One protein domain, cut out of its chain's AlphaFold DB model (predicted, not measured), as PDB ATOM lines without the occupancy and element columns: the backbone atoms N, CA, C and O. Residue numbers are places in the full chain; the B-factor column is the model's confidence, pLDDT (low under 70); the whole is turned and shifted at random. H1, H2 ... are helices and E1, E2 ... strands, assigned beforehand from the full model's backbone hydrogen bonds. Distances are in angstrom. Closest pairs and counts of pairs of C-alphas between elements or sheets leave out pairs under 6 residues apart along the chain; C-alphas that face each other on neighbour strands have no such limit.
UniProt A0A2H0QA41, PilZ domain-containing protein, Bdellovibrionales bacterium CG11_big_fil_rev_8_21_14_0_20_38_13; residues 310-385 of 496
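This is residues 310 to 385 of the 496 residues of the protein "PilZ domain-containing protein" of Bdellovibrionales bacterium CG11_big_fil_rev_8_21_14_0_20_38_13 (UniProt A0A2H0QA41). Picture a small body with a long arm: a sheet of three short strands, E2, E1 and E3, at one end, the two helices H1 and H2 between, and a two-stranded hairpin of E4 and E5 reaching away at the other end. H1 only grazes the sheet, and at the far end of the hairpin residues 372 to 377 stick out free of the rest. The printed part has 76 residues with two named helices and five named strands, in the order E1, E2, H1, E3, H2, E4, E5; both sheets, E2 - E1 - E3 and E4 - E5, are antiparallel, and the class is mixed, helices and strands. The whole is compact, with a radius of gyration of the C-alphas of 13.0 A, yet elongated in outline, spanning 39 by 25 by 25 A.

Begin at C-alpha 314, at (100.050, 129.022, 128.773), where E1 starts; it runs through residues 314 to 318, 12.7 A from first to last C-alpha. Two residues on, E2 takes residues 321 to 326 over 14.3 A. After Ser 327 look for H1, residues 328 to 336, 12.4 A long, which begins at C-alpha 328 at (106.192, 127.096, 131.619). E3 is residues 345 to 348, 10.9 A long, and H2 is the short helix of residues 360 to 363. Then come the two longest strands: E4, residues 366 to 373, covers 21.1 A, and E5, residues 376 to 384, covers 25.6 A and ends at C-alpha 384 at (120.421, 132.605, 127.210).

Start in the three-stranded sheet, where E1 is the inner strand and E2 and E3 are the edge strands. E1 and E2 form a hairpin, their directions 153 degrees apart; look for N 316 and O 323 at 2.9 A and N 323 and O 316 at 2.8 A, within hydrogen-bond range. On the other side of E1, E3 is antiparallel at 158 degrees, with N 315 and O 347 at 2.8 A. Residues 345 to 346 of E3 also pair, antiparallel, with residues 354 to 355. E2, H1 and E3 make a split strand-helix-strand unit, two strands running the same way with a helix between them in the chain and E1 between them in the sheet; its crossover is right-handed. H1 is on this sheet but only grazes it, with residues 328 to 331; the closest C-alphas of H1 and E1 are those of Tyr 328 and Trp 314, 7.0 A apart. H2 is not on the sheet, but H1 and H2 are near each other, with 5 pairs of C-alphas within 10 A. Moving outward, find the hairpin of E4 and E5, antiparallel at 152 degrees, with N 367 and O 382 at 2.8 A and N 376 and O 373 at 2.9 A. The closest C-alphas of H1 and E5 are those of Gly 329 and Phe 381, 7.9 A apart, while those of H2 and E5 are Glu 361 and Ile 383, 7.2 A apart. E4 and E5 are apart from E1, E2 and E3. In H1 every O i to N i+4 pair is within hydrogen-bond range; H2 is too short for such a pair, and its one O i to N i+3 pair is not within range.

The two C-alphas farthest apart are those of Gly 320 and Asp 374, at 40.0 A. The printed part runs from residue 310 to 385 with no cut. The link from E3 to H2, with 11 residues between them, is long; the one from H1 to E3 is short, and the other four are tight. The mean pLDDT of the printed part is 82.4, and confidence is low, under 70, at residues 372 to 376 of the model, within the stretch 372 to 377 that stands free.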
ATOM      1  N   ASN A 310     107.474 131.561 135.308       82.94
ATOM      2  CA  ASN A 310     106.858 130.250 135.461       82.94
ATOM      3  C   ASN A 310     105.395 130.336 135.940       82.94
ATOM      4  O   ASN A 310     104.855 129.376 136.490       82.94
ATOM      5  N   SER A 311     104.745 131.485 135.761       82.94
ATOM      6  CA  SER A 311     103.321 131.651 136.027       82.94
ATOM      7  C   SER A 311     102.446 130.770 135.118       82.94
ATOM      8  O   SER A 311     102.810 130.409 133.996       82.94
ATOM      9  N   VAL A 312     101.263 130.399 135.618       86.88
ATOM     10  CA  VAL A 312     100.276 129.575 134.899       86.88
ATOM     11  C   VAL A 312      99.522 130.413 133.864       86.88
ATOM     12  O   VAL A 312      98.426 130.914 134.111       86.88
ATOM     13  N   VAL A 313     100.134 130.627 132.699       87.00
ATOM     14  CA  VAL A 313      99.605 131.525 131.654       87.00
ATOM     15  C   VAL A 313      99.484 130.887 130.273       87.00
ATOM     16  O   VAL A 313      98.967 131.531 129.361       87.00
ATOM     17  N   TRP A 314      99.950 129.652 130.089       90.50
ATOM     18  CA  TRP A 314     100.050 129.022 128.773       90.50
ATOM     19  C   TRP A 314      98.845 128.146 128.440       90.50
ATOM     20  O   TRP A 314      98.486 127.255 129.198       90.50
ATOM     21  N   TRP A 315      98.258 128.352 127.268       92.25
ATOM     22  CA  TRP A 315      97.184 127.528 126.718       92.25
ATOM     23  C   TRP A 315      97.682 126.812 125.468       92.25
ATOM     24  O   TRP A 315      98.408 127.407 124.670       92.25
ATOM     25  N   ILE A 316      97.267 125.564 125.267       92.50
ATOM     26  CA  ILE A 316      97.589 124.757 124.082       92.50
ATOM     27  C   ILE A 316      96.318 124.277 123.397       92.50
ATOM     28  O   ILE A 316      95.328 123.992 124.064       92.50
ATOM     29  N   LYS A 317      96.366 124.139 122.072       88.94
ATOM     30  CA  LYS A 317      95.379 123.365 121.319       88.94
ATOM     31  C   LYS A 317      95.873 121.941 121.179       88.94
ATOM     32  O   LYS A 317      96.896 121.703 120.533       88.94
ATOM     33  N   HIS A 318      95.149 121.008 121.775       81.56
ATOM     34  CA  HIS A 318      95.455 119.587 121.707       81.56
ATOM     35  C   HIS A 318      94.156 118.831 121.442       81.56
ATOM     36  O   HIS A 318      93.183 119.023 122.165       81.56
ATOM     37  N   ASP A 319      94.131 118.029 120.376       79.62
ATOM     38  CA  ASP A 319      92.949 117.279 119.920       79.62
ATOM     39  C   ASP A 319      91.702 118.142 119.646       79.62
ATOM     40  O   ASP A 319      90.573 117.722 119.860       79.62
ATOM     41  N   GLY A 320      91.901 119.374 119.169       75.81
ATOM     42  CA  GLY A 320      90.808 120.300 118.846       75.81
ATOM     43  C   GLY A 320      90.246 121.082 120.039       75.81
ATOM     44  O   GLY A 320      89.459 122.000 119.824       75.81
ATOM     45  N   GLU A 321      90.701 120.794 121.261       84.94
ATOM     46  CA  GLU A 321      90.302 121.499 122.481       84.94
ATOM     47  C   GLU A 321      91.396 122.445 122.998       84.94
ATOM     48  O   GLU A 321      92.597 122.175 122.888       84.94
ATOM     49  N   ASP A 322      90.961 123.548 123.611       90.19
ATOM     50  CA  ASP A 322      91.824 124.495 124.315       90.19
ATOM     51  C   ASP A 322      92.090 123.976 125.743       90.19
ATOM     52  O   ASP A 322      91.187 123.941 126.578       90.19
ATOM     53  N   LYS A 323      93.336 123.596 126.051       89.31
ATOM     54  CA  LYS A 323      93.748 123.090 127.374       89.31
ATOM     55  C   LYS A 323      94.685 124.087 128.065       89.31
ATOM     56  O   LYS A 323      95.629 124.578 127.441       89.31
ATOM     57  N   GLY A 324      94.441 124.391 129.342       87.94
ATOM     58  CA  GLY A 324      95.241 125.334 130.137       87.94
ATOM     59  C   GLY A 324      94.442 126.052 131.240       87.94
ATOM     60  O   GLY A 324      93.282 125.709 131.463       87.94
ATOM     61  N   PRO A 325      95.047 127.040 131.935       89.44
ATOM     62  CA  PRO A 325      96.411 127.526 131.742       89.44
ATOM     63  C   PRO A 325      97.463 126.664 132.468       89.44
ATOM     64  O   PRO A 325      97.260 126.227 133.597       89.44
ATOM     65  N   TYR A 326      98.614 126.470 131.832       91.56
ATOM     66  CA  TYR A 326      99.762 125.711 132.329       91.56
ATOM     67  C   TYR A 326     100.938 126.627 132.667       91.56
ATOM     68  O   TYR A 326     101.070 127.723 132.108       91.56
ATOM     69  N   SER A 327     101.807 126.171 133.572       89.81
ATOM     70  CA  SER A 327     103.090 126.831 133.816       89.81
ATOM     71  C   SER A 327     104.068 126.557 132.673       89.81
ATOM     72  O   SER A 327     103.895 125.629 131.875       89.81
ATOM     73  N   TYR A 328     105.130 127.354 132.588       88.44
ATOM     74  CA  TYR A 328     106.192 127.096 131.619       88.44
ATOM     75  C   TYR A 328     106.884 125.741 131.874       88.44
ATOM     76  O   TYR A 328     107.193 125.009 130.929       88.44
ATOM     77  N   GLY A 329     107.056 125.361 133.144       86.94
ATOM     78  CA  GLY A 329     107.577 124.054 133.543       86.94
ATOM     79  C   GLY A 329     106.714 122.890 133.051       86.94
ATOM     80  O   GLY A 329     107.249 121.934 132.486       86.94
ATOM     81  N   ASP A 330     105.388 122.999 133.172       89.56
ATOM     82  CA  ASP A 330     104.447 121.981 132.677       89.56
ATOM     83  C   ASP A 330     104.547 121.824 131.157       89.56
ATOM     84  O   ASP A 330     104.637 120.711 130.638       89.56
ATOM     85  N   MET A 331     104.610 122.945 130.435       89.19
ATOM     86  CA  MET A 331     104.760 122.964 128.980       89.19
ATOM     87  C   MET A 331     106.057 122.274 128.533       89.19
ATOM     88  O   MET A 331     106.048 121.465 127.603       89.19
ATOM     89  N   ARG A 332     107.177 122.522 129.227       86.94
ATOM     90  CA  ARG A 332     108.454 121.833 128.966       86.94
ATOM     91  C   ARG A 332     108.382 120.343 129.292       86.94
ATOM     92  O   ARG A 332     108.934 119.540 128.540       86.94
ATOM     93  N   ALA A 333     107.691 119.958 130.364       86.94
ATOM     94  CA  ALA A 333     107.448 118.553 130.674       86.94
ATOM     95  C   ALA A 333     106.629 117.882 129.559       86.94
ATOM     96  O   ALA A 333     107.019 116.826 129.066       86.94
ATOM     97  N   PHE A 334     105.554 118.513 129.084       91.25
ATOM     98  CA  PHE A 334     104.748 117.996 127.976       91.25
ATOM     99  C   PHE A 334     105.558 117.820 126.690       91.25
ATOM    100  O   PHE A 334     105.387 116.803 126.019       91.25
ATOM    101  N   MET A 335     106.474 118.742 126.379       87.00
ATOM    102  CA  MET A 335     107.406 118.582 125.255       87.00
ATOM    103  C   MET A 335     108.363 117.408 125.464       87.00
ATOM    104  O   MET A 335     108.536 116.588 124.565       87.00
ATOM    105  N   LYS A 336     108.957 117.289 126.659       86.12
ATOM    106  CA  LYS A 336     109.874 116.191 127.006       86.12
ATOM    107  C   LYS A 336     109.200 114.821 126.893       86.12
ATOM    108  O   LYS A 336     109.828 113.869 126.444       86.12
ATOM    109  N   TYR A 337     107.936 114.726 127.295       88.88
ATOM    110  CA  TYR A 337     107.145 113.496 127.226       88.88
ATOM    111  C   TYR A 337     106.421 113.306 125.882       88.88
ATOM    112  O   TYR A 337     105.580 112.419 125.774       88.88
ATOM    113  N   GLY A 338     106.710 114.133 124.870       84.50
ATOM    114  CA  GLY A 338     106.156 113.996 123.519       84.50
ATOM    115  C   GLY A 338     104.657 114.295 123.392       84.50
ATOM    116  O   GLY A 338     104.070 113.993 122.359       84.50
ATOM    117  N   LYS A 339     104.027 114.891 124.413       86.62
ATOM    118  CA  LYS A 339     102.597 115.254 124.398       86.62
ATOM    119  C   LYS A 339     102.317 116.474 123.521       86.62
ATOM    120  O   LYS A 339     101.229 116.608 122.972       86.62
ATOM    121  N   ILE A 340     103.294 117.368 123.399       89.19
ATOM    122  CA  ILE A 340     103.261 118.530 122.506       89.19
ATOM    123  C   ILE A 340     104.612 118.654 121.797       89.19
ATOM    124  O   ILE A 340     105.626 118.162 122.289       89.19
ATOM    125  N   ASN A 341     104.645 119.310 120.642       88.81
ATOM    126  CA  ASN A 341     105.859 119.515 119.851       88.81
ATOM    127  C   ASN A 341     105.937 120.967 119.342       88.81
ATOM    128  O   ASN A 341     105.010 121.745 119.538       88.81
ATOM    129  N   MET A 342     107.024 121.347 118.664       87.94
ATOM    130  CA  MET A 342     107.220 122.730 118.182       87.94
ATOM    131  C   MET A 342     106.109 123.232 117.239       87.94
ATOM    132  O   MET A 342     105.886 124.439 117.135       87.94
ATOM    133  N   SER A 343     105.377 122.324 116.587       87.56
ATOM    134  CA  SER A 343     104.256 122.659 115.703       87.56
ATOM    135  C   SER A 343     102.916 122.829 116.431       87.56
ATOM    136  O   SER A 343     101.970 123.333 115.826       87.56
ATOM    137  N   THR A 344     102.827 122.455 117.714       89.19
ATOM    138  CA  THR A 344     101.611 122.601 118.524       89.19
ATOM    139  C   THR A 344     101.246 124.076 118.684       89.19
ATOM    140  O   THR A 344     102.085 124.914 119.020       89.19
ATOM    141  N   THR A 345      99.973 124.399 118.456       91.75
ATOM    142  CA  THR A 345      99.446 125.761 118.588       91.75
ATOM    143  C   THR A 345      99.230 126.104 120.060       91.75
ATOM    144  O   THR A 345      98.596 125.352 120.796       91.75
ATOM    145  N   SER A 346      99.741 127.251 120.493       91.06
ATOM    146  CA  SER A 346      99.690 127.733 121.871       91.06
ATOM    147  C   SER A 346      99.498 129.250 121.936       91.06
ATOM    148  O   SER A 346      99.827 129.973 120.992       91.06
ATOM    149  N   LYS A 347      98.966 129.745 123.053       90.88
ATOM    150  CA  LYS A 347      98.869 131.179 123.359       90.88
ATOM    151  C   LYS A 347      99.171 131.433 124.830       90.88
ATOM    152  O   LYS A 347      98.981 130.555 125.670       90.88
ATOM    153  N   LYS A 348      99.559 132.662 125.154       87.38
ATOM    154  CA  LYS A 348      99.487 133.166 126.531       87.38
ATOM    155  C   LYS A 348      98.083 133.697 126.814       87.38
ATOM    156  O   LYS A 348      97.372 134.084 125.887       87.38
ATOM    157  N   THR A 349      97.679 133.750 128.080       83.81
ATOM    158  CA  THR A 349      96.421 134.389 128.494       83.81
ATOM    159  C   THR A 349      96.328 135.813 127.926       83.81
ATOM    160  O   THR A 349      97.183 136.650 128.209       83.81
ATOM    161  N   GLY A 350      95.302 136.076 127.109       78.44
ATOM    162  CA  GLY A 350      95.088 137.364 126.430       78.44
ATOM    163  C   GLY A 350      95.898 137.590 125.143       78.44
ATOM    164  O   GLY A 350      95.789 138.662 124.559       78.44
ATOM    165  N   GLY A 351      96.699 136.614 124.702       82.75
ATOM    166  CA  GLY A 351      97.477 136.674 123.461       82.75
ATOM    167  C   GLY A 351      96.847 135.913 122.292       82.75
ATOM    168  O   GLY A 351      95.841 135.213 122.439       82.75
ATOM    169  N   GLU A 352      97.480 136.025 121.127       85.19
ATOM    170  CA  GLU A 352      97.078 135.332 119.900       85.19
ATOM    171  C   GLU A 352      97.592 133.885 119.853       85.19
ATOM    172  O   GLU A 352      98.594 133.527 120.479       85.19
ATOM    173  N   TRP A 353      96.885 133.041 119.100       88.25
ATOM    174  CA  TRP A 353      97.270 131.652 118.867       88.25
ATOM    175  C   TRP A 353      98.386 131.558 117.831       88.25
ATOM    176  O   TRP A 353      98.226 132.003 116.698       88.25
ATOM    177  N   MET A 354      99.486 130.902 118.191       89.50
ATOM    178  CA  MET A 354     100.624 130.680 117.298       89.50
ATOM    179  C   MET A 354     101.334 129.361 117.617       89.50
ATOM    180  O   MET A 354     101.133 128.777 118.679       89.50
ATOM    181  N   LYS A 355     102.158 128.850 116.700       90.12
ATOM    182  CA  LYS A 355     102.933 127.622 116.947       90.12
ATOM    183  C   LYS A 355     103.963 127.836 118.061       90.12
ATOM    184  O   LYS A 355     104.500 128.936 118.181       90.12
ATOM    185  N   LEU A 356     104.267 126.786 118.829       86.75
ATOM    186  CA  LEU A 356     105.291 126.812 119.885       86.75
ATOM    187  C   LEU A 356     106.651 127.311 119.390       86.75
ATOM    188  O   LEU A 356     107.296 128.082 120.088       86.75
ATOM    189  N   GLU A 357     107.035 126.970 118.162       83.94
ATOM    190  CA  GLU A 357     108.251 127.479 117.517       83.94
ATOM    191  C   GLU A 357     108.312 129.014 117.418       83.94
ATOM    192  O   GLU A 357     109.390 129.610 117.457       83.94
ATOM    193  N   GLY A 358     107.159 129.672 117.293       78.69
ATOM    194  CA  GLY A 358     107.092 131.127 117.214       78.69
ATOM    195  C   GLY A 358     107.204 131.816 118.578       78.69
ATOM    196  O   GLY A 358     107.432 133.025 118.625       78.69
ATOM    197  N   HIS A 359     107.077 131.076 119.684       81.88
ATOM    198  CA  HIS A 359     107.298 131.606 121.027       81.88
ATOM    199  C   HIS A 359     108.789 131.566 121.363       81.88
ATOM    200  O   HIS A 359     109.436 130.515 121.356       81.88
ATOM    201  N   PHE A 360     109.341 132.730 121.700       77.62
ATOM    202  CA  PHE A 360     110.765 132.885 121.999       77.62
ATOM    203  C   PHE A 360     111.223 131.995 123.163       77.62
ATOM    204  O   PHE A 360     112.354 131.509 123.168       77.62
ATOM    205  N   GLU A 361     110.334 131.733 124.122       83.38
ATOM    206  CA  GLU A 361     110.607 130.902 125.288       83.38
ATOM    207  C   GLU A 361     110.814 129.421 124.950       83.38
ATOM    208  O   GLU A 361     111.448 128.705 125.715       83.38
ATOM    209  N   PHE A 362     110.292 128.934 123.825       82.88
ATOM    210  CA  PHE A 362     110.421 127.525 123.436       82.88
ATOM    211  C   PHE A 362     111.460 127.307 122.341       82.88
ATOM    212  O   PHE A 362     112.008 126.214 122.240       82.88
ATOM    213  N   LYS A 363     111.776 128.353 121.569       79.00
ATOM    214  CA  LYS A 363     112.772 128.314 120.493       79.00
ATOM    215  C   LYS A 363     114.216 128.136 120.982       79.00
ATOM    216  O   LYS A 363     115.042 127.624 120.235       79.00
ATOM    217  N   ASN A 364     114.534 128.585 122.193       75.44
ATOM    218  CA  ASN A 364     115.905 128.627 122.704       75.44
ATOM    219  C   ASN A 364     116.172 127.549 123.763       75.44
ATOM    220  O   ASN A 364     115.249 127.065 124.426       75.44
ATOM    221  N   ASP A 365     117.451 127.230 123.967       72.06
ATOM    222  CA  ASP A 365     117.885 126.356 125.054       72.06
ATOM    223  C   ASP A 365     117.643 126.999 126.423       72.06
ATOM    224  O   ASP A 365     117.868 128.195 126.637       72.06
ATOM    225  N   VAL A 366     117.183 126.168 127.357       76.25
ATOM    226  CA  VAL A 366     116.759 126.576 128.697       76.25
ATOM    227  C   VAL A 366     117.655 125.910 129.725       76.25
ATOM    228  O   VAL A 366     117.769 124.685 129.753       76.25
ATOM    229  N   LEU A 367     118.225 126.711 130.614       76.88
ATOM    230  CA  LEU A 367     118.890 126.265 131.830       76.88
ATOM    231  C   LEU A 367     117.865 126.257 132.966       76.88
ATOM    232  O   LEU A 367     117.155 127.242 133.167       76.88
ATOM    233  N   SER A 368     117.769 125.163 133.718       76.44
ATOM    234  CA  SER A 368     116.932 125.097 134.917       76.44
ATOM    235  C   SER A 368     117.801 125.068 136.170       76.44
ATOM    236  O   SER A 368     118.798 124.351 136.224       76.44
ATOM    237  N   LYS A 369     117.423 125.849 137.185       76.31
ATOM    238  CA  LYS A 369     118.054 125.828 138.512       76.31
ATOM    239  C   LYS A 369     116.988 125.582 139.568       76.31
ATOM    240  O   LYS A 369     115.900 126.156 139.504       76.31
ATOM    241  N   GLU A 370     117.292 124.705 140.514       75.88
ATOM    242  CA  GLU A 370     116.432 124.422 141.658       75.88
ATOM    243  C   GLU A 370     116.930 125.233 142.857       75.88
ATOM    244  O   GLU A 370     118.108 125.174 143.202       75.88
ATOM    245  N   GLU A 371     116.043 126.013 143.469       73.81
ATOM    246  CA  GLU A 371     116.344 126.854 144.628       73.81
ATOM    247  C   GLU A 371     115.370 126.504 145.760       73.81
ATOM    248  O   GLU A 371     114.174 126.294 145.531       73.81
ATOM    249  N   PHE A 372     115.876 126.430 146.991       64.19
ATOM    250  CA  PHE A 372     115.043 126.277 148.180       64.19
ATOM    251  C   PHE A 372     114.720 127.659 148.747       64.19
ATOM    252  O   PHE A 372     115.584 128.319 149.317       64.19
ATOM    253  N   ARG A 373     113.459 128.080 148.617       61.03
ATOM    254  CA  ARG A 373     112.923 129.290 149.257       61.03
ATOM    255  C   ARG A 373     111.772 128.909 150.169       61.03
ATOM    256  O   ARG A 373     110.877 128.175 149.754       61.03
ATOM    257  N   ASP A 374     111.810 129.387 151.408       52.56
ATOM    258  CA  ASP A 374     110.746 129.203 152.404       52.56
ATOM    259  C   ASP A 374     110.299 127.735 152.571       52.56
ATOM    260  O   ASP A 374     109.112 127.420 152.650       52.56
ATOM    261  N   GLY A 375     111.264 126.806 152.562       62.16
ATOM    262  CA  GLY A 375     111.013 125.367 152.713       62.16
ATOM    263  C   GLY A 375     110.374 124.682 151.496       62.16
ATOM    264  O   GLY A 375     110.050 123.498 151.573       62.16
ATOM    265  N   LYS A 376     110.209 125.385 150.367       60.62
ATOM    266  CA  LYS A 376     109.687 124.832 149.111       60.62
ATOM    267  C   LYS A 376     110.757 124.840 148.023       60.62
ATOM    268  O   LYS A 376     111.514 125.794 147.865       60.62
ATOM    269  N   LYS A 377     110.787 123.755 147.250       72.56
ATOM    270  CA  LYS A 377     111.661 123.603 146.088       72.56
ATOM    271  C   LYS A 377     111.035 124.341 144.904       72.56
ATOM    272  O   LYS A 377     109.983 123.930 144.419       72.56
ATOM    273  N   ILE A 378     111.647 125.439 144.470       77.00
ATOM    274  CA  ILE A 378     111.188 126.240 143.331       77.00
ATOM    275  C   ILE A 378     112.148 126.014 142.166       77.00
ATOM    276  O   ILE A 378     113.363 126.127 142.318       77.00
ATOM    277  N   GLN A 379     111.603 125.696 140.992       78.38
ATOM    278  CA  GLN A 379     112.378 125.557 139.763       78.38
ATOM    279  C   GLN A 379     112.287 126.847 138.946       78.38
ATOM    280  O   GLN A 379     111.191 127.297 138.608       78.38
ATOM    281  N   ARG A 380     113.443 127.432 138.631       80.06
ATOM    282  CA  ARG A 380     113.573 128.647 137.818       80.06
ATOM    283  C   ARG A 380     114.157 128.288 136.457       80.06
ATOM    284  O   ARG A 380     115.043 127.435 136.373       80.06
ATOM    285  N   PHE A 381     113.651 128.924 135.404       79.75
ATOM    286  CA  PHE A 381     114.028 128.649 134.018       79.75
ATOM    287  C   PHE A 381     114.694 129.873 133.405       79.75
ATOM    288  O   PHE A 381     114.147 130.972 133.457       79.75
ATOM    289  N   PHE A 382     115.857 129.678 132.801       77.88
ATOM    290  CA  PHE A 382     116.679 130.741 132.246       77.88
ATOM    291  C   PHE A 382     116.956 130.463 130.778       77.88
ATOM    292  O   PHE A 382     117.405 129.376 130.425       77.88
ATOM    293  N   ILE A 383     116.720 131.452 129.925       77.75
ATOM    294  CA  ILE A 383     117.066 131.376 128.507       77.75
ATOM    295  C   ILE A 383     118.206 132.338 128.234       77.75
ATOM    296  O   ILE A 383     118.141 133.520 128.597       77.75
ATOM    297  N   LYS A 384     119.241 131.826 127.567       70.88
ATOM    298  CA  LYS A 384     120.421 132.605 127.210       70.88
ATOM    299  C   LYS A 384     120.048 133.697 126.209       70.88
ATOM    300  O   LYS A 384     119.375 133.448 125.209       70.88
ATOM    301  N   ARG A 385     120.477 134.925 126.485       70.38
ATOM    302  CA  ARG A 385     120.299 136.061 125.578       70.38
ATOM    303  C   ARG A 385     121.372 136.021 124.487       70.38
ATOM    304  O   ARG A 385     122.471 135.528 124.720       70.38
TER     305      ARG A 385